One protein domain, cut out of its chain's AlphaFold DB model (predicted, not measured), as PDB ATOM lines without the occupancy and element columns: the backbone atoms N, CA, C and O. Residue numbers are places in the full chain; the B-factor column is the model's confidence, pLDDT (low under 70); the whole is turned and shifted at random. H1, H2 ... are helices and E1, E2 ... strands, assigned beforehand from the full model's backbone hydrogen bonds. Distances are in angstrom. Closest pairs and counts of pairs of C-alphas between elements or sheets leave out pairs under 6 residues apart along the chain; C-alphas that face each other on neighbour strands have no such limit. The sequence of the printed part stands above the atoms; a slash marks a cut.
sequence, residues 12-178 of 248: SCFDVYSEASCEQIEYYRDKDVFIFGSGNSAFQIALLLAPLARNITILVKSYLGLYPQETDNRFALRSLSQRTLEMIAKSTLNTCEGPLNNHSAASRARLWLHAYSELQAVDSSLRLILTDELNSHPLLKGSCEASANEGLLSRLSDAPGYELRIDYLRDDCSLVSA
ATOM      1  N   SER A  12      35.882  -4.548  20.551       81.81
ATOM      2  CA  SER A  12      35.814  -5.843  21.229       81.81
ATOM      3  C   SER A  12      34.396  -6.419  21.137       81.81
ATOM      4  O   SER A  12      33.434  -5.688  20.912       81.81
ATOM      5  N   CYS A  13      34.220  -7.724  21.368       78.38
ATOM      6  CA  CYS A  13      32.868  -8.289  21.500       78.38
ATOM      7  C   CYS A  13      32.052  -7.620  22.621       78.38
ATOM      8  O   CYS A  13      30.838  -7.506  22.490       78.38
ATOM      9  N   PHE A  14      32.698  -7.169  23.703       73.38
ATOM     10  CA  PHE A  14      32.016  -6.472  24.798       73.38
ATOM     11  C   PHE A  14      31.484  -5.106  24.368       73.38
ATOM     12  O   PHE A  14      30.361  -4.771  24.735       73.38
ATOM     13  N   ASP A  15      32.229  -4.370  23.541       77.88
ATOM     14  CA  ASP A  15      31.760  -3.093  22.994       77.88
ATOM     15  C   ASP A  15      30.493  -3.304  22.160       77.88
ATOM     16  O   ASP A  15      29.505  -2.599  22.342       77.88
ATOM     17  N   VAL A  16      30.472  -4.343  21.318       80.44
ATOM     18  CA  VAL A  16      29.294  -4.677  20.501       80.44
ATOM     19  C   VAL A  16      28.095  -5.076  21.369       80.44
ATOM     20  O   VAL A  16      26.970  -4.654  21.098       80.44
ATOM     21  N   TYR A  17      28.304  -5.864  22.429       73.94
ATOM     22  CA  TYR A  17      27.231  -6.183  23.376       73.94
ATOM     23  C   TYR A  17      26.711  -4.943  24.100       73.94
ATOM     24  O   TYR A  17      25.500  -4.796  24.260       73.94
ATOM     25  N   SER A  18      27.609  -4.045  24.510       72.56
ATOM     26  CA  SER A  18      27.240  -2.787  25.152       72.56
ATOM     27  C   SER A  18      26.401  -1.928  24.210       72.56
ATOM     28  O   SER A  18      25.325  -1.476  24.593       72.56
ATOM     29  N   GLU A  19      26.832  -1.770  22.957       80.62
ATOM     30  CA  GLU A  19      26.086  -1.054  21.917       80.62
ATOM     31  C   GLU A  19      24.695  -1.655  21.710       80.62
ATOM     32  O   GLU A  19      23.712  -0.923  21.633       80.62
ATOM     33  N   ALA A  20      24.587  -2.984  21.696       71.06
ATOM     34  CA  ALA A  20      23.299  -3.657  21.602       71.06
ATOM     35  C   ALA A  20      22.394  -3.392  22.807       71.06
ATOM     36  O   ALA A  20      21.213  -3.102  22.630       71.06
ATOM     37  N   SER A  21      22.944  -3.437  24.022       66.44
ATOM     38  CA  SER A  21      22.191  -3.157  25.248       66.44
ATOM     39  C   SER A  21      21.748  -1.695  25.376       66.44
ATOM     40  O   SER A  21      20.762  -1.414  26.049       66.44
ATOM     41  N   CYS A  22      22.451  -0.776  24.710       69.56
ATOM     42  CA  CYS A  22      22.155   0.654  24.692       69.56
ATOM     43  C   CYS A  22      21.389   1.101  23.433       69.56
ATOM     44  O   CYS A  22      21.393   2.289  23.125       69.56
ATOM     45  N   GLU A  23      20.773   0.174  22.688       74.31
ATOM     46  CA  GLU A  23      20.001   0.450  21.460       74.31
ATOM     47  C   GLU A  23      20.815   1.109  20.321       74.31
ATOM     48  O   GLU A  23      20.267   1.676  19.380       74.31
ATOM     49  N   GLN A  24      22.144   0.988  20.349       79.00
ATOM     50  CA  GLN A  24      23.061   1.517  19.329       79.00
ATOM     51  C   GLN A  24      23.400   0.494  18.232       79.00
ATOM     52  O   GLN A  24      24.210   0.767  17.344       79.00
ATOM     53  N   ILE A  25      22.770  -0.684  18.256       80.94
ATOM     54  CA  ILE A  25      23.021  -1.771  17.296       80.94
ATOM     55  C   ILE A  25      22.652  -1.408  15.849       80.94
ATOM     56  O   ILE A  25      23.200  -1.977  14.907       80.94
ATOM     57  N   GLU A  26      21.787  -0.412  15.655       87.19
ATOM     58  CA  GLU A  26      21.427   0.134  14.338       87.19
ATOM     59  C   GLU A  26      22.637   0.666  13.557       87.19
ATOM     60  O   GLU A  26      22.612   0.697  12.328       87.19
ATOM     61  N   TYR A  27      23.742   0.985  14.243       88.25
ATOM     62  CA  TYR A  27      25.026   1.278  13.606       88.25
ATOM     63  C   TYR A  27      25.461   0.192  12.609       88.25
ATOM     64  O   TYR A  27      26.111   0.506  11.618       88.25
ATOM     65  N   TYR A  28      25.132  -1.080  12.846       90.06
ATOM     66  CA  TYR A  28      25.566  -2.193  11.994       90.06
ATOM     67  C   TYR A  28      24.685  -2.414  10.764       90.06
ATOM     68  O   TYR A  28      24.995  -3.298   9.963       90.06
ATOM     69  N   ARG A  29      23.613  -1.634  10.595       88.38
ATOM     70  CA  ARG A  29      22.709  -1.764   9.455       88.38
ATOM     71  C   ARG A  29      23.467  -1.604   8.136       88.38
ATOM     72  O   ARG A  29      24.225  -0.654   7.960       88.38
ATOM     73  N   ASP A  30      23.282  -2.573   7.244       88.06
ATOM     74  CA  ASP A  30      23.874  -2.630   5.902       88.06
ATOM     75  C   ASP A  30      25.419  -2.624   5.853       88.06
ATOM     76  O   ASP A  30      26.008  -2.455   4.781       88.06
ATOM     77  N   LYS A  31      26.096  -2.854   6.990       92.25
ATOM     78  CA  LYS A  31      27.565  -2.912   7.073       92.25
ATOM     79  C   LYS A  31      28.131  -4.296   6.758       92.25
ATOM     80  O   LYS A  31      27.491  -5.320   7.003       92.25
ATOM     81  N   ASP A  32      29.378  -4.316   6.295       93.56
ATOM     82  CA  ASP A  32      30.233  -5.500   6.243       93.56
ATOM     83  C   ASP A  32      31.020  -5.613   7.555       93.56
ATOM     84  O   ASP A  32      31.874  -4.780   7.872       93.56
ATOM     85  N   VAL A  33      30.723  -6.645   8.341       94.50
ATOM     86  CA  VAL A  33      31.324  -6.877   9.657       94.50
ATOM     87  C   VAL A  33      32.333  -8.016   9.575       94.50
ATOM     88  O   VAL A  33      31.988  -9.139   9.217       94.50
ATOM     89  N   PHE A  34      33.578  -7.755   9.961       94.44
ATOM     90  CA  PHE A  34      34.641  -8.758  10.014       94.44
ATOM     91  C   PHE A  34      34.990  -9.055  11.469       94.44
ATOM     92  O   PHE A  34      35.467  -8.182  12.195       94.44
ATOM     93  N   ILE A  35      34.739 -10.287  11.902       91.75
ATOM     94  CA  ILE A  35      34.930 -10.735  13.281       91.75
ATOM     95  C   ILE A  35      36.166 -11.628  13.337       91.75
ATOM     96  O   ILE A  35      36.158 -12.749  12.839       91.75
ATOM     97  N   PHE A  36      37.227 -11.147  13.969       87.25
ATOM     98  CA  PHE A  36      38.477 -11.876  14.137       87.25
ATOM     99  C   PHE A  36      38.452 -12.663  15.439       87.25
ATOM    100  O   PHE A  36      38.516 -12.085  16.523       87.25
ATOM    101  N   GLY A  37      38.398 -13.985  15.339       78.38
ATOM    102  CA  GLY A  37      38.451 -14.892  16.478       78.38
ATOM    103  C   GLY A  37      37.519 -16.085  16.319       78.38
ATOM    104  O   GLY A  37      36.606 -16.095  15.502       78.38
ATOM    105  N   SER A  38      37.787 -17.112  17.119       72.12
ATOM    106  CA  SER A  38      37.172 -18.435  16.993       72.12
ATOM    107  C   SER A  38      36.384 -18.878  18.231       72.12
ATOM    108  O   SER A  38      35.859 -19.987  18.269       72.12
ATOM    109  N   GLY A  39      36.298 -18.023  19.256       70.94
ATOM    110  CA  GLY A  39      35.533 -18.296  20.471       70.94
ATOM    111  C   GLY A  39      34.022 -18.150  20.271       70.94
ATOM    112  O   GLY A  39      33.561 -17.530  19.315       70.94
ATOM    113  N   ASN A  40      33.234 -18.662  21.223       71.56
ATOM    114  CA  ASN A  40      31.766 -18.547  21.205       71.56
ATOM    115  C   ASN A  40      31.269 -17.098  21.072       71.56
ATOM    116  O   ASN A  40      30.248 -16.866  20.431       71.56
ATOM    117  N   SER A  41      31.999 -16.131  21.631       73.19
ATOM    118  CA  SER A  41      31.682 -14.706  21.503       73.19
ATOM    119  C   SER A  41      31.645 -14.247  20.044       73.19
ATOM    120  O   SER A  41      30.734 -13.518  19.673       73.19
ATOM    121  N   ALA A  42      32.557 -14.724  19.188       81.06
ATOM    122  CA  ALA A  42      32.560 -14.384  17.766       81.06
ATOM    123  C   ALA A  42      31.261 -14.835  17.079       81.06
ATOM    124  O   ALA A  42      30.607 -14.054  16.390       81.06
ATOM    125  N   PHE A  43      30.848 -16.081  17.326       80.31
ATOM    126  CA  PHE A  43      29.634 -16.651  16.738       80.31
ATOM    127  C   PHE A  43      28.348 -16.026  17.289       80.31
ATOM    128  O   PHE A  43      27.372 -15.892  16.551       80.31
ATOM    129  N   GLN A  44      28.335 -15.639  18.565       77.19
ATOM    130  CA  GLN A  44      27.207 -14.944  19.186       77.19
ATOM    131  C   GLN A  44      27.052 -13.522  18.653       77.19
ATOM    132  O   GLN A  44      25.937 -13.133  18.317       77.19
ATOM    133  N   ILE A  45      28.153 -12.776  18.506       82.75
ATOM    134  CA  ILE A  45      28.133 -11.455  17.869       82.75
ATOM    135  C   ILE A  45      27.673 -11.564  16.417       82.75
ATOM    136  O   ILE A  45      26.822 -10.787  15.994       82.75
ATOM    137  N   ALA A  46      28.150 -12.561  15.667       86.62
ATOM    138  CA  ALA A  46      27.673 -12.788  14.306       86.62
ATOM    139  C   ALA A  46      26.150 -12.974  14.257       86.62
ATOM    140  O   ALA A  46      25.472 -12.356  13.442       86.62
ATOM    141  N   LEU A  47      25.593 -13.778  15.165       81.06
ATOM    142  CA  LEU A  47      24.152 -14.007  15.229       81.06
ATOM    143  C   LEU A  47      23.370 -12.768  15.688       81.06
ATOM    144  O   LEU A  47      22.286 -12.511  15.171       81.06
ATOM    145  N   LEU A  48      23.916 -12.012  16.642       81.69
ATOM    146  CA  LEU A  48      23.336 -10.769  17.149       81.69
ATOM    147  C   LEU A  48      23.214  -9.713  16.043       81.69
ATOM    148  O   LEU A  48      22.197  -9.033  15.956       81.69
ATOM    149  N   LEU A  49      24.230  -9.606  15.185       86.06
ATOM    150  CA  LEU A  49      24.289  -8.620  14.105       86.06
ATOM    151  C   LEU A  49      23.610  -9.086  12.806       86.06
ATOM    152  O   LEU A  49      23.301  -8.259  11.949       86.06
ATOM    153  N   ALA A  50      23.352 -10.390  12.650       83.81
ATOM    154  CA  ALA A  50      22.781 -10.979  11.436       83.81
ATOM    155  C   ALA A  50      21.463 -10.346  10.936       83.81
ATOM    156  O   ALA A  50      21.259 -10.332   9.724       83.81
ATOM    157  N   PRO A  51      20.555  -9.829  11.788       80.06
ATOM    158  CA  PRO A  51      19.340  -9.159  11.314       80.06
ATOM    159  C   PRO A  51      19.558  -7.768  10.694       80.06
ATOM    160  O   PRO A  51      18.603  -7.196  10.176       80.06
ATOM    161  N   LEU A  52      20.758  -7.192  10.814       83.31
ATOM    162  CA  LEU A  52      21.035  -5.792  10.469       83.31
ATOM    163  C   LEU A  52      22.153  -5.658   9.440       83.31
ATOM    164  O   LEU A  52      22.035  -4.865   8.509       83.31
ATOM    165  N   ALA A  53      23.236  -6.411   9.616       87.62
ATOM    166  CA  ALA A  53      24.398  -6.334   8.743       87.62
ATOM    167  C   ALA A  53      24.088  -6.825   7.322       87.62
ATOM    168  O   ALA A  53      23.194  -7.641   7.100       87.62
ATOM    169  N   ARG A  54      24.884  -6.364   6.354       87.75
ATOM    170  CA  ARG A  54      24.846  -6.854   4.972       87.75
ATOM    171  C   ARG A  54      25.632  -8.155   4.838       87.75
ATOM    172  O   ARG A  54      25.116  -9.155   4.341       87.75
ATOM    173  N   ASN A  55      26.871  -8.152   5.328       90.94
ATOM    174  CA  ASN A  55      27.745  -9.322   5.367       90.94
ATOM    175  C   ASN A  55      28.402  -9.443   6.739       90.94
ATOM    176  O   ASN A  55      28.788  -8.444   7.342       90.94
ATOM    177  N   ILE A  56      28.588 -10.673   7.207       92.75
ATOM    178  CA  ILE A  56      29.355 -10.975   8.413       92.75
ATOM    179  C   ILE A  56      30.361 -12.069   8.079       92.75
ATOM    180  O   ILE A  56      29.978 -13.179   7.723       92.75
ATOM    181  N   THR A  57      31.647 -11.775   8.235       93.75
ATOM    182  CA  THR A  57      32.733 -12.730   7.995       93.75
ATOM    183  C   THR A  57      33.439 -13.041   9.304       93.75
ATOM    184  O   THR A  57      34.056 -12.160   9.904       93.75
ATOM    185  N   ILE A  58      33.374 -14.293   9.748       91.81
ATOM    186  CA  ILE A  58      34.135 -14.789  10.897       91.81
ATOM    187  C   ILE A  58      35.488 -15.306  10.396       91.81
ATOM    188  O   ILE A  58      35.551 -16.196   9.548       91.81
ATOM    189  N   LEU A  59      36.572 -14.756  10.935       89.75
ATOM    190  CA  LEU A  59      37.951 -15.043  10.551       89.75
ATOM    191  C   LEU A  59      38.672 -15.754  11.699       89.75
ATOM    192  O   LEU A  59      38.942 -15.163  12.749       89.75
ATOM    193  N   VAL A  60      39.003 -17.029  11.495       84.56
ATOM    194  CA  VAL A  60      39.645 -17.894  12.498       84.56
ATOM    195  C   VAL A  60      41.085 -18.233  12.112       84.56
ATOM    196  O   VAL A  60      41.421 -18.287  10.935       84.56
ATOM    197  N   LYS A  61      41.955 -18.490  13.096       78.25
ATOM    198  CA  LYS A  61      43.314 -19.000  12.825       78.25
ATOM    199  C   LYS A  61      43.312 -20.476  12.432       78.25
ATOM    200  O   LYS A  61      44.088 -20.897  11.587       78.25
ATOM    201  N   SER A  62      42.419 -21.245  13.037       67.12
ATOM    202  CA  SER A  62      42.181 -22.646  12.717       67.12
ATOM    203  C   SER A  62      40.728 -22.984  13.036       67.12
ATOM    204  O   SER A  62      40.123 -22.407  13.946       67.12
ATOM    205  N   TYR A  63      40.150 -23.912  12.277       67.62
ATOM    206  CA  TYR A  63      38.827 -24.458  12.553       67.62
ATOM    207  C   TYR A  63      38.965 -25.938  12.887       67.62
ATOM    208  O   TYR A  63      39.229 -26.758  12.014       67.62
ATOM    209  N   LEU A  64      38.777 -26.283  14.158       59.16
ATOM    210  CA  LEU A  64      38.870 -27.670  14.622       59.16
ATOM    211  C   LEU A  64      37.511 -28.391  14.588       59.16
ATOM    212  O   LEU A  64      37.409 -29.509  15.076       59.16
ATOM    213  N   GLY A  65      36.464 -27.766  14.038       55.88
ATOM    214  CA  GLY A  65      35.085 -28.247  14.148       55.88
ATOM    215  C   GLY A  65      34.405 -27.827  15.457       55.88
ATOM    216  O   GLY A  65      35.052 -27.588  16.478       55.88
ATOM    217  N   LEU A  66      33.074 -27.725  15.433       54.47
ATOM    218  CA  LEU A  66      32.251 -27.701  16.646       54.47
ATOM    219  C   LEU A  66      31.713 -29.117  16.862       54.47
ATOM    220  O   LEU A  66      30.699 -29.493  16.281       54.47
ATOM    221  N   TYR A  67      32.415 -29.917  17.663       44.88
ATOM    222  CA  TYR A  67      31.936 -31.251  18.020       44.88
ATOM    223  C   TYR A  67      30.843 -31.141  19.091       44.88
ATOM    224  O   TYR A  67      31.078 -30.506  20.129       44.88
ATOM    225  N   PRO A  68      29.665 -31.760  18.890       39.12
ATOM    226  CA  PRO A  68      28.707 -31.956  19.961       39.12
ATOM    227  C   PRO A  68      29.315 -32.955  20.945       39.12
ATOM    228  O   PRO A  68      29.169 -34.163  20.812       39.12
ATOM    229  N   GLN A  69      30.058 -32.460  21.929       36.44
ATOM    230  CA  GLN A  69      30.338 -33.262  23.107       36.44
ATOM    231  C   GLN A  69      29.066 -33.227  23.949       36.44
ATOM    232  O   GLN A  69      28.778 -32.211  24.590       36.44
ATOM    233  N   GLU A  70      28.290 -34.307  23.881       34.62
ATOM    234  CA  GLU A  70      27.270 -34.609  24.876       34.62
ATOM    235  C   GLU A  70      27.978 -34.762  26.222       34.62
ATOM    236  O   GLU A  70      28.556 -35.798  26.535       34.62
ATOM    237  N   THR A  71      28.024 -33.680  26.989       37.50
ATOM    238  CA  THR A  71      28.363 -33.733  28.405       37.50
ATOM    239  C   THR A  71      27.069 -33.617  29.199       37.50
ATOM    240  O   THR A  71      26.095 -33.011  28.744       37.50
ATOM    241  N   ASP A  72      27.052 -34.175  30.408       39.00
ATOM    242  CA  ASP A  72      25.858 -34.221  31.265       39.00
ATOM    243  C   ASP A  72      25.295 -32.828  31.629       39.00
ATOM    244  O   ASP A  72      24.146 -32.704  32.049       39.00
ATOM    245  N   ASN A  73      26.055 -31.756  31.380       35.78
ATOM    246  CA  ASN A  73      25.606 -30.364  31.464       35.78
ATOM    247  C   ASN A  73      25.058 -29.865  30.113       35.78
ATOM    248  O   ASN A  73      25.696 -29.100  29.387       35.78
ATOM    249  N   ARG A  74      23.823 -30.271  29.805       37.22
ATOM    250  CA  ARG A  74      23.116 -30.088  28.519       37.22
ATOM    251  C   ARG A  74      22.744 -28.645  28.115       37.22
ATOM    252  O   ARG A  74      21.984 -28.468  27.170       37.22
ATOM    253  N   PHE A  75      23.258 -27.606  28.780       36.16
ATOM    254  CA  PHE A  75      22.790 -26.221  28.574       36.16
ATOM    255  C   PHE A  75      23.881 -25.147  28.464       36.16
ATOM    256  O   PHE A  75      23.588 -23.958  28.580       36.16
ATOM    257  N   ALA A  76      25.139 -25.505  28.199       38.84
ATOM    258  CA  ALA A  76      26.112 -24.479  27.815       38.84
ATOM    259  C   ALA A  76      25.706 -23.860  26.460       38.84
ATOM    260  O   ALA A  76      25.266 -24.589  25.576       38.84
ATOM    261  N   LEU A  77      25.877 -22.538  26.313       39.91
ATOM    262  CA  LEU A  77      25.484 -21.599  25.231       39.91
ATOM    263  C   LEU A  77      25.885 -21.956  23.767       39.91
ATOM    264  O   LEU A  77      25.962 -21.085  22.899       39.91
ATOM    265  N   ARG A  78      26.127 -23.234  23.471       52.00
ATOM    266  CA  ARG A  78      26.481 -23.829  22.178       52.00
ATOM    267  C   ARG A  78      25.351 -23.775  21.147       52.00
ATOM    268  O   ARG A  78      25.649 -23.865  19.961       52.00
ATOM    269  N   SER A  79      24.096 -23.569  21.560       56.88
ATOM    270  CA  SER A  79      22.960 -23.437  20.631       56.88
ATOM    271  C   SER A  79      23.120 -22.252  19.676       56.88
ATOM    272  O   SER A  79      22.769 -22.362  18.506       56.88
ATOM    273  N   LEU A  80      23.696 -21.136  20.142       60.06
ATOM    274  CA  LEU A  80      23.907 -19.952  19.308       60.06
ATOM    275  C   LEU A  80      25.055 -20.169  18.320       60.06
ATOM    276  O   LEU A  80      24.876 -19.891  17.142       60.06
ATOM    277  N   SER A  81      26.182 -20.747  18.752       66.94
ATOM    278  CA  SER A  81      27.290 -21.078  17.844       66.94
ATOM    279  C   SER A  81      26.883 -22.119  16.797       66.94
ATOM    280  O   SER A  81      27.192 -21.957  15.619       66.94
ATOM    281  N   GLN A  82      26.133 -23.149  17.202       67.62
ATOM    282  CA  GLN A  82      25.570 -24.144  16.290       67.62
ATOM    283  C   GLN A  82      24.602 -23.499  15.292       67.62
ATOM    284  O   GLN A  82      24.726 -23.724  14.090       67.62
ATOM    285  N   ARG A  83      23.702 -22.624  15.759       69.75
ATOM    286  CA  ARG A  83      22.800 -21.857  14.892       69.75
ATOM    287  C   ARG A  83      23.564 -20.984  13.895       69.75
ATOM    288  O   ARG A  83      23.173 -20.926  12.732       69.75
ATOM    289  N   THR A  84      24.652 -20.339  14.311       74.19
ATOM    290  CA  THR A  84      25.511 -19.551  13.414       74.19
ATOM    291  C   THR A  84      26.152 -20.434  12.342       74.19
ATOM    292  O   THR A  84      26.118 -20.068  11.171       74.19
ATOM    293  N   LEU A  85      26.668 -21.622  12.690       75.00
ATOM    294  CA  LEU A  85      27.203 -22.565  11.696       75.00
ATOM    295  C   LEU A  85      26.135 -23.057  10.715       75.00
ATOM    296  O   LEU A  85      26.399 -23.140   9.518       75.00
ATOM    297  N   GLU A  86      24.931 -23.362  11.197       72.00
ATOM    298  CA  GLU A  86      23.814 -23.731  10.325       72.00
ATOM    299  C   GLU A  86      23.446 -22.593   9.368       72.00
ATOM    300  O   GLU A  86      23.132 -22.842   8.206       72.00
ATOM    301  N   MET A  87      23.492 -21.342   9.836       74.06
ATOM    302  CA  MET A  87      23.279 -20.169   8.987       74.06
ATOM    303  C   MET A  87      24.392 -19.999   7.953       74.06
ATOM    304  O   MET A  87      24.079 -19.692   6.806       74.06
ATOM    305  N   ILE A  88      25.655 -20.246   8.310       79.06
ATOM    306  CA  ILE A  88      26.776 -20.258   7.357       79.06
ATOM    307  C   ILE A  88      26.532 -21.329   6.285       79.06
ATOM    308  O   ILE A  88      26.499 -21.012   5.102       79.06
ATOM    309  N   ALA A  89      26.247 -22.572   6.684       75.69
ATOM    310  CA  ALA A  89      25.979 -23.672   5.753       75.69
ATOM    311  C   ALA A  89      24.783 -23.393   4.823       75.69
ATOM    312  O   ALA A  89      24.780 -23.782   3.657       75.69
ATOM    313  N   LYS A  90      23.758 -22.690   5.312       71.56
ATOM    314  CA  LYS A  90      22.613 -22.270   4.490       71.56
ATOM    315  C   LYS A  90      22.944 -21.086   3.583       71.56
ATOM    316  O   LYS A  90      22.443 -21.049   2.468       71.56
ATOM    317  N   SER A  91      23.797 -20.159   4.024       68.00
ATOM    318  CA  SER A  91      24.264 -19.021   3.212       68.00
ATOM    319  C   SER A  91      25.112 -19.480   2.023       68.00
ATOM    320  O   SER A  91      25.161 -18.799   1.008       68.00
ATOM    321  N   THR A  92      25.740 -20.655   2.121       64.19
ATOM    322  CA  THR A  92      26.502 -21.266   1.020       64.19
ATOM    323  C   THR A  92      25.642 -21.977  -0.025       64.19
ATOM    324  O   THR A  92      26.149 -22.379  -1.068       64.19
ATOM    325  N   LEU A  93      24.345 -22.152   0.242       57.09
ATOM    326  CA  LEU A  93      23.409 -22.840  -0.642       57.09
ATOM    327  C   LEU A  93      22.432 -21.817  -1.232       57.09
ATOM    328  O   LEU A  93      21.421 -21.487  -0.614       57.09
ATOM    329  N   ASN A  94      22.691 -21.371  -2.466       49.53
ATOM    330  CA  ASN A  94      21.831 -20.435  -3.219       49.53
ATOM    331  C   ASN A  94      20.384 -20.932  -3.431       49.53
ATOM    332  O   ASN A  94      19.544 -20.197  -3.937       49.53
ATOM    333  N   THR A  95      20.089 -22.182  -3.070       44.16
ATOM    334  CA  THR A  95      18.801 -22.858  -3.267       44.16
ATOM    335  C   THR A  95      17.992 -23.035  -1.987       44.16
ATOM    336  O   THR A  95      16.899 -23.597  -2.033       44.16
ATOM    337  N   CYS A  96      18.512 -22.646  -0.822       41.44
ATOM    338  CA  CYS A  96      17.772 -22.841   0.416       41.44
ATOM    339  C   CYS A  96      16.667 -21.786   0.549       41.44
ATOM    340  O   CYS A  96      16.860 -20.781   1.213       41.44
ATOM    341  N   GLU A  97      15.480 -22.040   0.007       40.91
ATOM    342  CA  GLU A  97      14.236 -21.445   0.507       40.91
ATOM    343  C   GLU A  97      13.720 -22.316   1.660       40.91
ATOM    344  O   GLU A  97      12.924 -23.235   1.498       40.91
ATOM    345  N   GLY A  98      14.264 -22.095   2.855       37.03
ATOM    346  CA  GLY A  98      13.700 -22.648   4.085       37.03
ATOM    347  C   GLY A  98      12.717 -21.667   4.730       37.03
ATOM    348  O   GLY A  98      12.738 -20.483   4.403       37.03
ATOM    349  N   PRO A  99      11.955 -22.073   5.763       37.06
ATOM    350  CA  PRO A  99      11.151 -21.147   6.578       37.06
ATOM    351  C   PRO A  99      11.979 -20.013   7.227       37.06
ATOM    352  O   PRO A  99      11.427 -19.054   7.756       37.06
ATOM    353  N   LEU A 100      13.313 -20.113   7.177       39.25
ATOM    354  CA  LEU A 100      14.290 -19.117   7.623       39.25
ATOM    355  C   LEU A 100      14.842 -18.213   6.503       39.25
ATOM    356  O   LEU A 100      15.501 -17.230   6.833       39.25
ATOM    357  N   ASN A 101      14.581 -18.539   5.236       41.22
ATOM    358  CA  ASN A 101      15.052 -17.844   4.031       41.22
ATOM    359  C   ASN A 101      13.864 -17.387   3.159       41.22
ATOM    360  O   ASN A 101      14.006 -17.173   1.960       41.22
ATOM    361  N   ASN A 102      12.678 -17.264   3.764       37.06
ATOM    362  CA  ASN A 102      11.494 -16.751   3.091       37.06
ATOM    363  C   ASN A 102      11.776 -15.310   2.638       37.06
ATOM    364  O   ASN A 102      12.024 -14.441   3.476       37.06
ATOM    365  N   HIS A 103      11.685 -15.050   1.333       43.41
ATOM    366  CA  HIS A 103      11.900 -13.735   0.716       43.41
ATOM    367  C   HIS A 103      11.018 -12.603   1.291       43.41
ATOM    368  O   HIS A 103      11.271 -11.432   1.024       43.41
ATOM    369  N   SER A 104      10.003 -12.934   2.098       43.38
ATOM    370  CA  SER A 104       9.101 -11.983   2.754       43.38
ATOM    371  C   SER A 104       9.545 -11.513   4.146       43.38
ATOM    372  O   SER A 104       8.952 -10.571   4.671       43.38
ATOM    373  N   ALA A 105      10.564 -12.124   4.763       40.81
ATOM    374  CA  ALA A 105      10.985 -11.807   6.127       40.81
ATOM    375  C   ALA A 105      12.432 -11.299   6.163       40.81
ATOM    376  O   ALA A 105      13.351 -12.104   6.195       40.81
ATOM    377  N   ALA A 106      12.582  -9.968   6.191       42.56
ATOM    378  CA  ALA A 106      13.766  -9.187   6.575       42.56
ATOM    379  C   ALA A 106      15.133  -9.679   6.050       42.56
ATOM    380  O   ALA A 106      15.641 -10.710   6.476       42.56
ATOM    381  N   SER A 107      15.767  -8.861   5.201       50.81
ATOM    382  CA  SER A 107      17.197  -8.905   4.851       50.81
ATOM    383  C   SER A 107      18.062  -9.458   5.994       50.81
ATOM    384  O   SER A 107      18.317  -8.760   6.974       50.81
ATOM    385  N   ARG A 108      18.487 -10.721   5.887       66.12
ATOM    386  CA  ARG A 108      19.466 -11.318   6.801       66.12
ATOM    387  C   ARG A 108      20.841 -11.207   6.173       66.12
ATOM    388  O   ARG A 108      20.990 -11.471   4.980       66.12
ATOM    389  N   ALA A 109      21.826 -10.855   6.992       76.50
ATOM    390  CA  ALA A 109      23.218 -10.812   6.589       76.50
ATOM    391  C   ALA A 109      23.639 -12.143   5.961       76.50
ATOM    392  O   ALA A 109      23.238 -13.215   6.426       76.50
ATOM    393  N   ARG A 110      24.514 -12.084   4.959       86.12
ATOM    394  CA  ARG A 110      25.247 -13.274   4.518       86.12
ATOM    395  C   ARG A 110      26.339 -13.576   5.536       86.12
ATOM    396  O   ARG A 110      27.092 -12.675   5.908       86.12
ATOM    397  N   LEU A 111      26.400 -14.818   6.015       87.88
ATOM    398  CA  LEU A 111      27.377 -15.238   7.018       87.88
ATOM    399  C   LEU A 111      28.442 -16.134   6.393       87.88
ATOM    400  O   LEU A 111      28.130 -17.166   5.800       87.88
ATOM    401  N   TRP A 112      29.697 -15.770   6.624       92.00
ATOM    402  CA  TRP A 112      30.871 -16.469   6.126       92.00
ATOM    403  C   TRP A 112      31.777 -16.891   7.278       92.00
ATOM    404  O   TRP A 112      31.857 -16.218   8.309       92.00
ATOM    405  N   LEU A 113      32.485 -18.001   7.095       90.94
ATOM    406  CA  LEU A 113      33.495 -18.486   8.027       90.94
ATOM    407  C   LEU A 113      34.717 -18.931   7.240       90.94
ATOM    408  O   LEU A 113      34.610 -19.813   6.389       90.94
ATOM    409  N   HIS A 114      35.872 -18.360   7.568       92.50
ATOM    410  CA  HIS A 114      37.124 -18.686   6.902       92.50
ATOM    411  C   HIS A 114      38.290 -18.806   7.881       92.50
ATOM    412  O   HIS A 114      38.368 -18.080   8.876       92.50
ATOM    413  N   ALA A 115      39.222 -19.700   7.563       87.50
ATOM    414  CA  ALA A 115      40.493 -19.844   8.250       87.50
ATOM    415  C   ALA A 115      41.605 -19.121   7.474       87.50
ATOM    416  O   ALA A 115      41.761 -19.340   6.272       87.50
ATOM    417  N   TYR A 116      42.381 -18.271   8.147       87.50
ATOM    418  CA  TYR A 116      43.472 -17.517   7.522       87.50
ATOM    419  C   TYR A 116      44.841 -17.944   8.063       87.50
ATOM    420  O   TYR A 116      45.035 -18.072   9.276       87.50
ATOM    421  N   SER A 117      45.811 -18.118   7.165       82.88
ATOM    422  CA  SER A 117      47.213 -18.382   7.511       82.88
ATOM    423  C   SER A 117      47.928 -17.080   7.866       82.88
ATOM    424  O   SER A 117      48.532 -16.947   8.934       82.88
ATOM    425  N   GLU A 118      47.772 -16.073   7.012       84.44
ATOM    426  CA  GLU A 118      48.472 -14.795   7.096       84.44
ATOM    427  C   GLU A 118      47.498 -13.628   7.215       84.44
ATOM    428  O   GLU A 118      46.392 -13.658   6.676       84.44
ATOM    429  N   LEU A 119      47.931 -12.596   7.935       85.69
ATOM    430  CA  LEU A 119      47.243 -11.318   8.064       85.69
ATOM    431  C   LEU A 119      48.302 -10.222   7.995       85.69
ATOM    432  O   LEU A 119      49.225 -10.209   8.808       85.69
ATOM    433  N   GLN A 120      48.152  -9.311   7.042       84.38
ATOM    434  CA  GLN A 120      49.068  -8.197   6.827       84.38
ATOM    435  C   GLN A 120      48.262  -6.906   6.668       84.38
ATOM    436  O   GLN A 120      47.237  -6.895   5.986       84.38
ATOM    437  N   ALA A 121      48.712  -5.821   7.296       84.44
ATOM    438  CA  ALA A 121      48.202  -4.488   6.993       84.44
ATOM    439  C   ALA A 121      48.963  -3.942   5.778       84.44
ATOM    440  O   ALA A 121      50.193  -3.942   5.770       84.44
ATOM    441  N   VAL A 122      48.229  -3.518   4.754       85.00
ATOM    442  CA  VAL A 122      48.763  -2.959   3.510       85.00
ATOM    443  C   VAL A 122      47.999  -1.674   3.219       85.00
ATOM    444  O   VAL A 122      46.804  -1.713   2.912       85.00
ATOM    445  N   ASP A 123      48.684  -0.542   3.336       83.69
ATOM    446  CA  ASP A 123      48.109   0.798   3.208       83.69
ATOM    447  C   ASP A 123      46.869   0.981   4.105       83.69
ATOM    448  O   ASP A 123      46.963   0.960   5.328       83.69
ATOM    449  N   SER A 124      45.693   1.138   3.494       86.25
ATOM    450  CA  SER A 124      44.383   1.296   4.142       86.25
ATOM    451  C   SER A 124      43.543   0.013   4.131       86.25
ATOM    452  O   SER A 124      42.314   0.062   4.237       86.25
ATOM    453  N   SER A 125      44.196  -1.135   3.949       90.31
ATOM    454  CA  SER A 125      43.543  -2.432   3.826       90.31
ATOM    455  C   SER A 125      44.210  -3.514   4.673       90.31
ATOM    456  O   SER A 125      45.398  -3.456   4.984       90.31
ATOM    457  N   LEU A 126      43.434  -4.522   5.057       90.38
ATOM    458  CA  LEU A 126      43.956  -5.780   5.574       90.38
ATOM    459  C   LEU A 126      43.954  -6.804   4.451       90.38
ATOM    460  O   LEU A 126      42.933  -7.006   3.794       90.38
ATOM    461  N   ARG A 127      45.081  -7.482   4.278       92.81
ATOM    462  CA  ARG A 127      45.241  -8.605   3.365       92.81
ATOM    463  C   ARG A 127      45.320  -9.896   4.165       92.81
ATOM    464  O   ARG A 127      46.164 -10.021   5.055       92.81
ATOM    465  N   LEU A 128      44.450 -10.848   3.843       93.94
ATOM    466  CA  LEU A 128      44.427 -12.173   4.452       93.94
ATOM    467  C   LEU A 128      44.614 -13.256   3.400       93.94
ATOM    468  O   LEU A 128      44.005 -13.199   2.333       93.94
ATOM    469  N   ILE A 129      45.407 -14.269   3.749       95.19
ATOM    470  CA  ILE A 129      45.634 -15.451   2.915       95.19
ATOM    471  C   ILE A 129      44.874 -16.633   3.496       95.19
ATOM    472  O   ILE A 129      45.026 -16.970   4.670       95.19
ATOM    473  N   LEU A 130      44.033 -17.244   2.665       95.19
ATOM    474  CA  LEU A 130      43.107 -18.311   3.029       95.19
ATOM    475  C   LEU A 130      43.450 -19.540   2.188       95.19
ATOM    476  O   LEU A 130      42.869 -19.780   1.131       95.19
ATOM    477  N   THR A 131      44.448 -20.302   2.625       94.06
ATOM    478  CA  THR A 131      44.911 -21.496   1.903       94.06
ATOM    479  C   THR A 131      43.821 -22.565   1.841       94.06
ATOM    480  O   THR A 131      43.085 -22.738   2.821       94.06
ATOM    481  N   ASP A 132      43.778 -23.342   0.757       92.81
ATOM    482  CA  ASP A 132      42.846 -24.475   0.637       92.81
ATOM    483  C   ASP A 132      43.063 -25.526   1.740       92.81
ATOM    484  O   ASP A 132      42.100 -26.118   2.215       92.81
ATOM    485  N   GLU A 133      44.302 -25.719   2.206       90.25
ATOM    486  CA  GLU A 133      44.628 -26.659   3.291       90.25
ATOM    487  C   GLU A 133      43.875 -26.320   4.589       90.25
ATOM    488  O   GLU A 133      43.126 -27.150   5.111       90.25
ATOM    489  N   LEU A 134      43.994 -25.075   5.069       83.56
ATOM    490  CA  LEU A 134      43.293 -24.599   6.271       83.56
ATOM    491  C   LEU A 134      41.768 -24.547   6.111       83.56
ATOM    492  O   LEU A 134      41.042 -24.642   7.100       83.56
ATOM    493  N   ASN A 135      41.276 -24.395   4.880       88.94
ATOM    494  CA  ASN A 135      39.850 -24.304   4.566       88.94
ATOM    495  C   ASN A 135      39.291 -25.602   3.965       88.94
ATOM    496  O   ASN A 135      38.205 -25.600   3.394       88.94
ATOM    497  N   SER A 136      40.004 -26.719   4.113       85.12
ATOM    498  CA  SER A 136      39.643 -28.006   3.506       85.12
ATOM    499  C   SER A 136      38.370 -28.626   4.090       85.12
ATOM    500  O   SER A 136      37.709 -29.426   3.423       85.12
ATOM    501  N   HIS A 137      37.988 -28.245   5.315       82.81
ATOM    502  CA  HIS A 137      36.745 -28.696   5.936       82.81
ATOM    503  C   HIS A 137      35.531 -28.293   5.073       82.81
ATOM    504  O   HIS A 137      35.437 -27.121   4.703       82.81
ATOM    505  N   PRO A 138      34.547 -29.183   4.819       81.75
ATOM    506  CA  PRO A 138      33.441 -28.913   3.892       81.75
ATOM    507  C   PRO A 138      32.699 -27.594   4.140       81.75
ATOM    508  O   PRO A 138      32.376 -26.882   3.194       81.75
ATOM    509  N   LEU A 139      32.481 -27.235   5.411       79.88
ATOM    510  CA  LEU A 139      31.864 -25.956   5.785       79.88
ATOM    511  C   LEU A 139      32.693 -24.734   5.346       79.88
ATOM    512  O   LEU A 139      32.145 -23.801   4.771       79.88
ATOM    513  N   LEU A 140      34.001 -24.738   5.628       83.94
ATOM    514  CA  LEU A 140      34.914 -23.646   5.268       83.94
ATOM    515  C   LEU A 140      35.068 -23.571   3.751       83.94
ATOM    516  O   LEU A 140      34.957 -22.494   3.180       83.94
ATOM    517  N   LYS A 141      35.254 -24.727   3.102       88.94
ATOM    518  CA  LYS A 141      35.375 -24.839   1.651       88.94
ATOM    519  C   LYS A 141      34.151 -24.258   0.950       88.94
ATOM    520  O   LYS A 141      34.301 -23.367   0.120       88.94
ATOM    521  N   GLY A 142      32.953 -24.702   1.341       87.56
ATOM    522  CA  GLY A 142      31.699 -24.171   0.810       87.56
ATOM    523  C   GLY A 142      31.544 -22.676   1.087       87.56
ATOM    524  O   GLY A 142      31.110 -21.934   0.209       87.56
ATOM    525  N   SER A 143      31.970 -22.207   2.267       89.75
ATOM    526  CA  SER A 143      31.969 -20.777   2.590       89.75
ATOM    527  C   SER A 143      32.893 -19.977   1.680       89.75
ATOM    528  O   SER A 143      32.464 -18.930   1.209       89.75
ATOM    529  N   CYS A 144      34.126 -20.430   1.443       93.94
ATOM    530  CA  CYS A 144      35.082 -19.749   0.571       93.94
ATOM    531  C   CYS A 144      34.621 -19.746  -0.890       93.94
ATOM    532  O   CYS A 144      34.714 -18.727  -1.563       93.94
ATOM    533  N   GLU A 145      34.106 -20.870  -1.388       92.50
ATOM    534  CA  GLU A 145      33.603 -20.967  -2.763       92.50
ATOM    535  C   GLU A 145      32.398 -20.042  -2.981       92.50
ATOM    536  O   GLU A 145      32.356 -19.301  -3.964       92.50
ATOM    537  N   ALA A 146      31.445 -20.027  -2.044       88.75
ATOM    538  CA  ALA A 146      30.281 -19.149  -2.119       88.75
ATOM    539  C   ALA A 146      30.668 -17.666  -2.015       88.75
ATOM    540  O   ALA A 146      30.219 -16.862  -2.829       88.75
ATOM    541  N   SER A 147      31.534 -17.293  -1.067       90.94
ATOM    542  CA  SER A 147      31.945 -15.895  -0.910       90.94
ATOM    543  C   SER A 147      32.840 -15.404  -2.057       90.94
ATOM    544  O   SER A 147      32.777 -14.228  -2.413       90.94
ATOM    545  N   ALA A 148      33.608 -16.289  -2.702       93.25
ATOM    546  CA  ALA A 148      34.324 -15.981  -3.941       93.25
ATOM    547  C   ALA A 148      33.370 -15.690  -5.109       93.25
ATOM    548  O   ALA A 148      33.580 -14.727  -5.843       93.25
ATOM    549  N   ASN A 149      32.293 -16.468  -5.257       90.12
ATOM    550  CA  ASN A 149      31.280 -16.224  -6.293       90.12
ATOM    551  C   ASN A 149      30.549 -14.884  -6.100       90.12
ATOM    552  O   ASN A 149      30.144 -14.260  -7.076       90.12
ATOM    553  N   GLU A 150      30.420 -14.424  -4.854       86.00
ATOM    554  CA  GLU A 150      29.872 -13.104  -4.507       86.00
ATOM    555  C   GLU A 150      30.899 -11.962  -4.630       86.00
ATOM    556  O   GLU A 150      30.589 -10.811  -4.328       86.00
ATOM    557  N   GLY A 151      32.130 -12.262  -5.057       89.75
ATOM    558  CA  GLY A 151      33.194 -11.279  -5.257       89.75
ATOM    559  C   GLY A 151      33.880 -10.798  -3.975       89.75
ATOM    560  O   GLY A 151      34.652  -9.844  -4.033       89.75
ATOM    561  N   LEU A 152      33.629 -11.434  -2.823       91.62
ATOM    562  CA  LEU A 152      34.300 -11.094  -1.561       91.62
ATOM    563  C   LEU A 152      35.733 -11.644  -1.506       91.62
ATOM    564  O   LEU A 152      36.618 -11.014  -0.930       91.62
ATOM    565  N   LEU A 153      35.954 -12.823  -2.093       96.44
ATOM    566  CA  LEU A 153      37.262 -13.471  -2.165       96.44
ATOM    567  C   LEU A 153      37.795 -13.488  -3.594       96.44
ATOM    568  O   LEU A 153      37.059 -13.752  -4.541       96.44
ATOM    569  N   SER A 154      39.103 -13.289  -3.733       96.62
ATOM    570  CA  SER A 154      39.828 -13.468  -4.994       96.62
ATOM    571  C   SER A 154      40.661 -14.744  -4.943       96.62
ATOM    572  O   SER A 154      41.230 -15.065  -3.906       96.62
ATOM    573  N   ARG A 155      40.755 -15.503  -6.039       96.31
ATOM    574  CA  ARG A 155      41.672 -16.655  -6.109       96.31
ATOM    575  C   ARG A 155      43.122 -16.169  -6.101       96.31
ATOM    576  O   ARG A 155      43.442 -15.188  -6.766       96.31
ATOM    577  N   LEU A 156      43.990 -16.868  -5.374       94.62
ATOM    578  CA  LEU A 156      45.431 -16.607  -5.416       94.62
ATOM    579  C   LEU A 156      46.008 -17.039  -6.773       94.62
ATOM    580  O   LEU A 156      45.617 -18.072  -7.313       94.62
ATOM    581  N   SER A 157      46.942 -16.252  -7.315       89.56
ATOM    582  CA  SER A 157      47.620 -16.534  -8.590       89.56
ATOM    583  C   SER A 157      48.635 -17.670  -8.483       89.56
ATOM    584  O   SER A 157      48.722 -18.507  -9.377       89.56
ATOM    585  N   ASP A 158      49.384 -17.698  -7.380       91.44
ATOM    586  CA  ASP A 158      50.618 -18.487  -7.264       91.44
ATOM    587  C   ASP A 158      50.515 -19.635  -6.245       91.44
ATOM    588  O   ASP A 158      51.492 -20.341  -5.995       91.44
ATOM    589  N   ALA A 159      49.344 -19.828  -5.630       91.31
ATOM    590  CA  ALA A 159      49.116 -20.835  -4.595       91.31
ATOM    591  C   ALA A 159      47.641 -21.279  -4.534       91.31
ATOM    592  O   ALA A 159      46.754 -20.509  -4.904       91.31
ATOM    593  N   PRO A 160      47.340 -22.493  -4.033       93.88
ATOM    594  CA  PRO A 160      45.965 -22.931  -3.811       93.88
ATOM    595  C   PRO A 160      45.325 -22.186  -2.630       93.88
ATOM    596  O   PRO A 160      45.822 -22.212  -1.499       93.88
ATOM    597  N   GLY A 161      44.193 -21.537  -2.889       95.75
ATOM    598  CA  GLY A 161      43.432 -20.802  -1.886       95.75
ATOM    599  C   GLY A 161      42.868 -19.491  -2.413       95.75
ATOM    600  O   GLY A 161      42.671 -19.302  -3.620       95.75
ATOM    601  N   TYR A 162      42.608 -18.589  -1.476       97.56
ATOM    602  CA  TYR A 162      41.988 -17.298  -1.722       97.56
ATOM    603  C   TYR A 162      42.704 -16.169  -0.980       97.56
ATOM    604  O   TYR A 162      43.388 -16.380   0.023       97.56
ATOM    605  N   GLU A 163      42.491 -14.958  -1.468       97.06
ATOM    606  CA  GLU A 163      42.812 -13.700  -0.820       97.06
ATOM    607  C   GLU A 163      41.513 -12.995  -0.414       97.06
ATOM    608  O   GLU A 163      40.579 -12.878  -1.214       97.06
ATOM    609  N   LEU A 164      41.478 -12.499   0.823       96.62
ATOM    610  CA  LEU A 164      40.488 -11.527   1.280       96.62
ATOM    611  C   LEU A 164      41.189 -10.192   1.496       96.62
ATOM    612  O   LEU A 164      42.133 -10.102   2.288       96.62
ATOM    613  N   ARG A 165      40.675  -9.153   0.841       95.38
ATOM    614  CA  ARG A 165      41.089  -7.770   1.060       95.38
ATOM    615  C   ARG A 165      39.975  -7.013   1.770       95.38
ATOM    616  O   ARG A 165      38.849  -6.959   1.287       95.38
ATOM    617  N   ILE A 166      40.293  -6.436   2.923       94.00
ATOM    618  CA  ILE A 166      39.360  -5.639   3.722       94.00
ATOM    619  C   ILE A 166      39.829  -4.194   3.689       94.00
ATOM    620  O   ILE A 166      40.772  -3.839   4.393       94.00
ATOM    621  N   ASP A 167      39.154  -3.354   2.912       92.75
ATOM    622  CA  ASP A 167      39.386  -1.909   2.924       92.75
ATOM    623  C   ASP A 167      38.739  -1.315   4.174       92.75
ATOM    624  O   ASP A 167      37.590  -0.860   4.174       92.75
ATOM    625  N   TYR A 168      39.466  -1.387   5.288       88.31
ATOM    626  CA  TYR A 168      38.887  -1.112   6.592       88.31
ATOM    627  C   TYR A 168      38.498   0.354   6.741       88.31
ATOM    628  O   TYR A 168      37.556   0.619   7.468       88.31
ATOM    629  N   LEU A 169      39.104   1.307   6.028       89.38
ATOM    630  CA  LEU A 169      38.708   2.721   6.112       89.38
ATOM    631  C   LEU A 169      37.314   3.032   5.548       89.38
ATOM    632  O   LEU A 169      36.802   4.119   5.799       89.38
ATOM    633  N   ARG A 170      36.667   2.106   4.830       91.56
ATOM    634  CA  ARG A 170      35.300   2.319   4.344       91.56
ATOM    635  C   ARG A 170      34.313   2.504   5.498       91.56
ATOM    636  O   ARG A 170      34.337   1.749   6.476       91.56
ATOM    637  N   ASP A 171      33.391   3.450   5.350       88.81
ATOM    638  CA  ASP A 171      32.369   3.747   6.363       88.81
ATOM    639  C   ASP A 171      31.427   2.568   6.616       88.81
ATOM    640  O   ASP A 171      30.965   2.365   7.739       88.81
ATOM    641  N   ASP A 172      31.182   1.749   5.597       92.00
ATOM    642  CA  ASP A 172      30.332   0.563   5.665       92.00
ATOM    643  C   ASP A 172      31.067  -0.698   6.141       92.00
ATOM    644  O   ASP A 172      30.475  -1.769   6.185       92.00
ATOM    645  N   CYS A 173      32.329  -0.588   6.560       93.38
ATOM    646  CA  CYS A 173      33.079  -1.684   7.172       93.38
ATOM    647  C   CYS A 173      33.050  -1.584   8.710       93.38
ATOM    648  O   CYS A 173      33.070  -0.486   9.272       93.38
ATOM    649  N   SER A 174      33.062  -2.709   9.423       93.31
ATOM    650  CA  SER A 174      33.295  -2.756  10.870       93.31
ATOM    651  C   SER A 174      34.218  -3.915  11.235       93.31
ATOM    652  O   SER A 174      34.033  -5.033  10.756       93.31
ATOM    653  N   LEU A 175      35.211  -3.647  12.086       91.75
ATOM    654  CA  LEU A 175      36.171  -4.643  12.557       91.75
ATOM    655  C   LEU A 175      35.898  -4.978  14.021       91.75
ATOM    656  O   LEU A 175      35.947  -4.105  14.890       91.75
ATOM    657  N   VAL A 176      35.652  -6.257  14.294       89.25
ATOM    658  CA  VAL A 176      35.416  -6.777  15.640       89.25
ATOM    659  C   VAL A 176      36.534  -7.749  16.002       89.25
ATOM    660  O   VAL A 176      36.755  -8.740  15.313       89.25
ATOM    661  N   SER A 177      37.234  -7.496  17.103       85.31
ATOM    662  CA  SER A 177      38.155  -8.449  17.712       85.31
ATOM    663  C   SER A 177      37.416  -9.277  18.759       85.31
ATOM    664  O   SER A 177      37.047  -8.792  19.829       85.31
ATOM    665  N   ALA A 178      37.267 -10.562  18.467       73.56
ATOM    666  CA  ALA A 178      36.951 -11.600  19.441       73.56
ATOM    667  C   ALA A 178      38.225 -12.244  20.027       73.56
ATOM    668  O   ALA A 178      38.147 -13.260  20.717       73.56
TER     669      ALA A 178
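AT A GLANCE: This is residues 12 to 178 of the 248 residues of an uncharacterized protein of Pseudomonas syringae (UniProt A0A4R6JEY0). Two four-stranded sheets stand next to each other, a parallel one of E3, E2, E1 and E8 and a strongly twisted antiparallel one of E4, E5, E7 and E6, and helix H5 packs on both. H3 and H4 cover the face of the parallel sheet opposite to H5, H1 packs beside E8, and the loop of residues 69 to 76 sticks out. The printed part has 167 residues, with five named helices and eight named strands in the order H1 H2 E1 H3 E2 H4 E3 E4 E5 H5 E6 E7 E8; the class is mixed, helices and strands. The whole is compact, with a radius of gyration of the C-alphas of 15.8 A and spans of 45 by 37 by 32 A.

HOW THE PARTS SIT: H1, residues 13 to 21, touches H3, residues 40 to 49, the same way at a steep tilt of 37 degrees, only just steep; the closest C-alphas are those of Cys 13 and Ser 41, 6.5 A apart. H2, residues 25 to 28, is close to H1 but not clearly touching it, with the C-alphas of Glu 19 and Ile 25 at 5.6 A. The parallel sheet runs E3, residues 110 to 115, E2, residues 55 to 60, E1, residues 32 to 36, and E8, residues 173 to 177. N 34 and O 174 are 2.9 A apart between E1 and E8, N 33 and O 55 are 2.8 A apart between E2 and E1, and N 56 and O 110 are 2.8 A apart between E3 and E2, each within hydrogen-bond range. H1 is on this sheet. H3 lies over E2 and E1 at a height over the sheet of 9.0 A, along the strands, at 5 degrees to E1 on the local plane. H4, residues 78 to 91, lies over E3 on the same face as H3 and stands up from the sheet. With its residues 78 to 84 alone it touches H3, the C-alphas of Phe 43 and Ser 81 being closest at 5.1 A. E1, H3, E2 and E2, H4, E3 are strand-helix-strand units, two parallel neighbour strands with a helix between, each with a right-handed crossover. H5, residues 138 to 149, lies over E3 on the opposite face; the closest C-alphas of H5 and E3 are those of Leu 140 and His 114, 5.7 A apart. The antiparallel sheet runs E4, residues 118 to 122, E5, residues 125 to 131, E7, residues 161 to 166, and E6, residues 153 to 155. N 120 and O 127 of the hairpin E4 and E5 are 2.9 A apart, N 126 and O 166 of E5 and E7 are 2.8 A apart, and N 163 and O 154 of the hairpin E6 and E7 are 2.7 A apart, each within hydrogen-bond range. H5 lies over E7 and E6 at a height over this sheet of 10.2 A, across the strands, at 74 degrees to E6 on the local plane. E5, H5, E6 form a split strand-helix-strand unit, with E7 between the two strands, and its crossover is right-handed. Every O i to N i+4 pair is within hydrogen-bond range in H1, H3, H4 and H5; H2 is too short for such a pair.

IN THESE COORDINATES: H1 begins at C-alpha 13, (32.868, -8.289, 21.500), and measures 12.4 A from first to last C-alpha; H3 measures 14.3 A, H4 19.7 A and H5 16.4 A. E3 measures 17.0 A, E7 16.7 A, E2 16.3 A and E5, the longest strand by residues, 19.2 A from C-alpha 125 at (43.543, -2.432, 3.826). E8 ends at C-alpha 177, (38.155, -8.449, 17.712).

THE WHOLE: The two C-alphas farthest apart are those of Asp 72 and Asp 123, at 50.1 A. The printed part has no cut. The links E2 to H4, residues 61 to 77, and H4 to E3, residues 92 to 109, are long. The mean pLDDT of the printed part is 77.0, and residues 21 to 22, 62 to 83 and 91 to 108 are under 70.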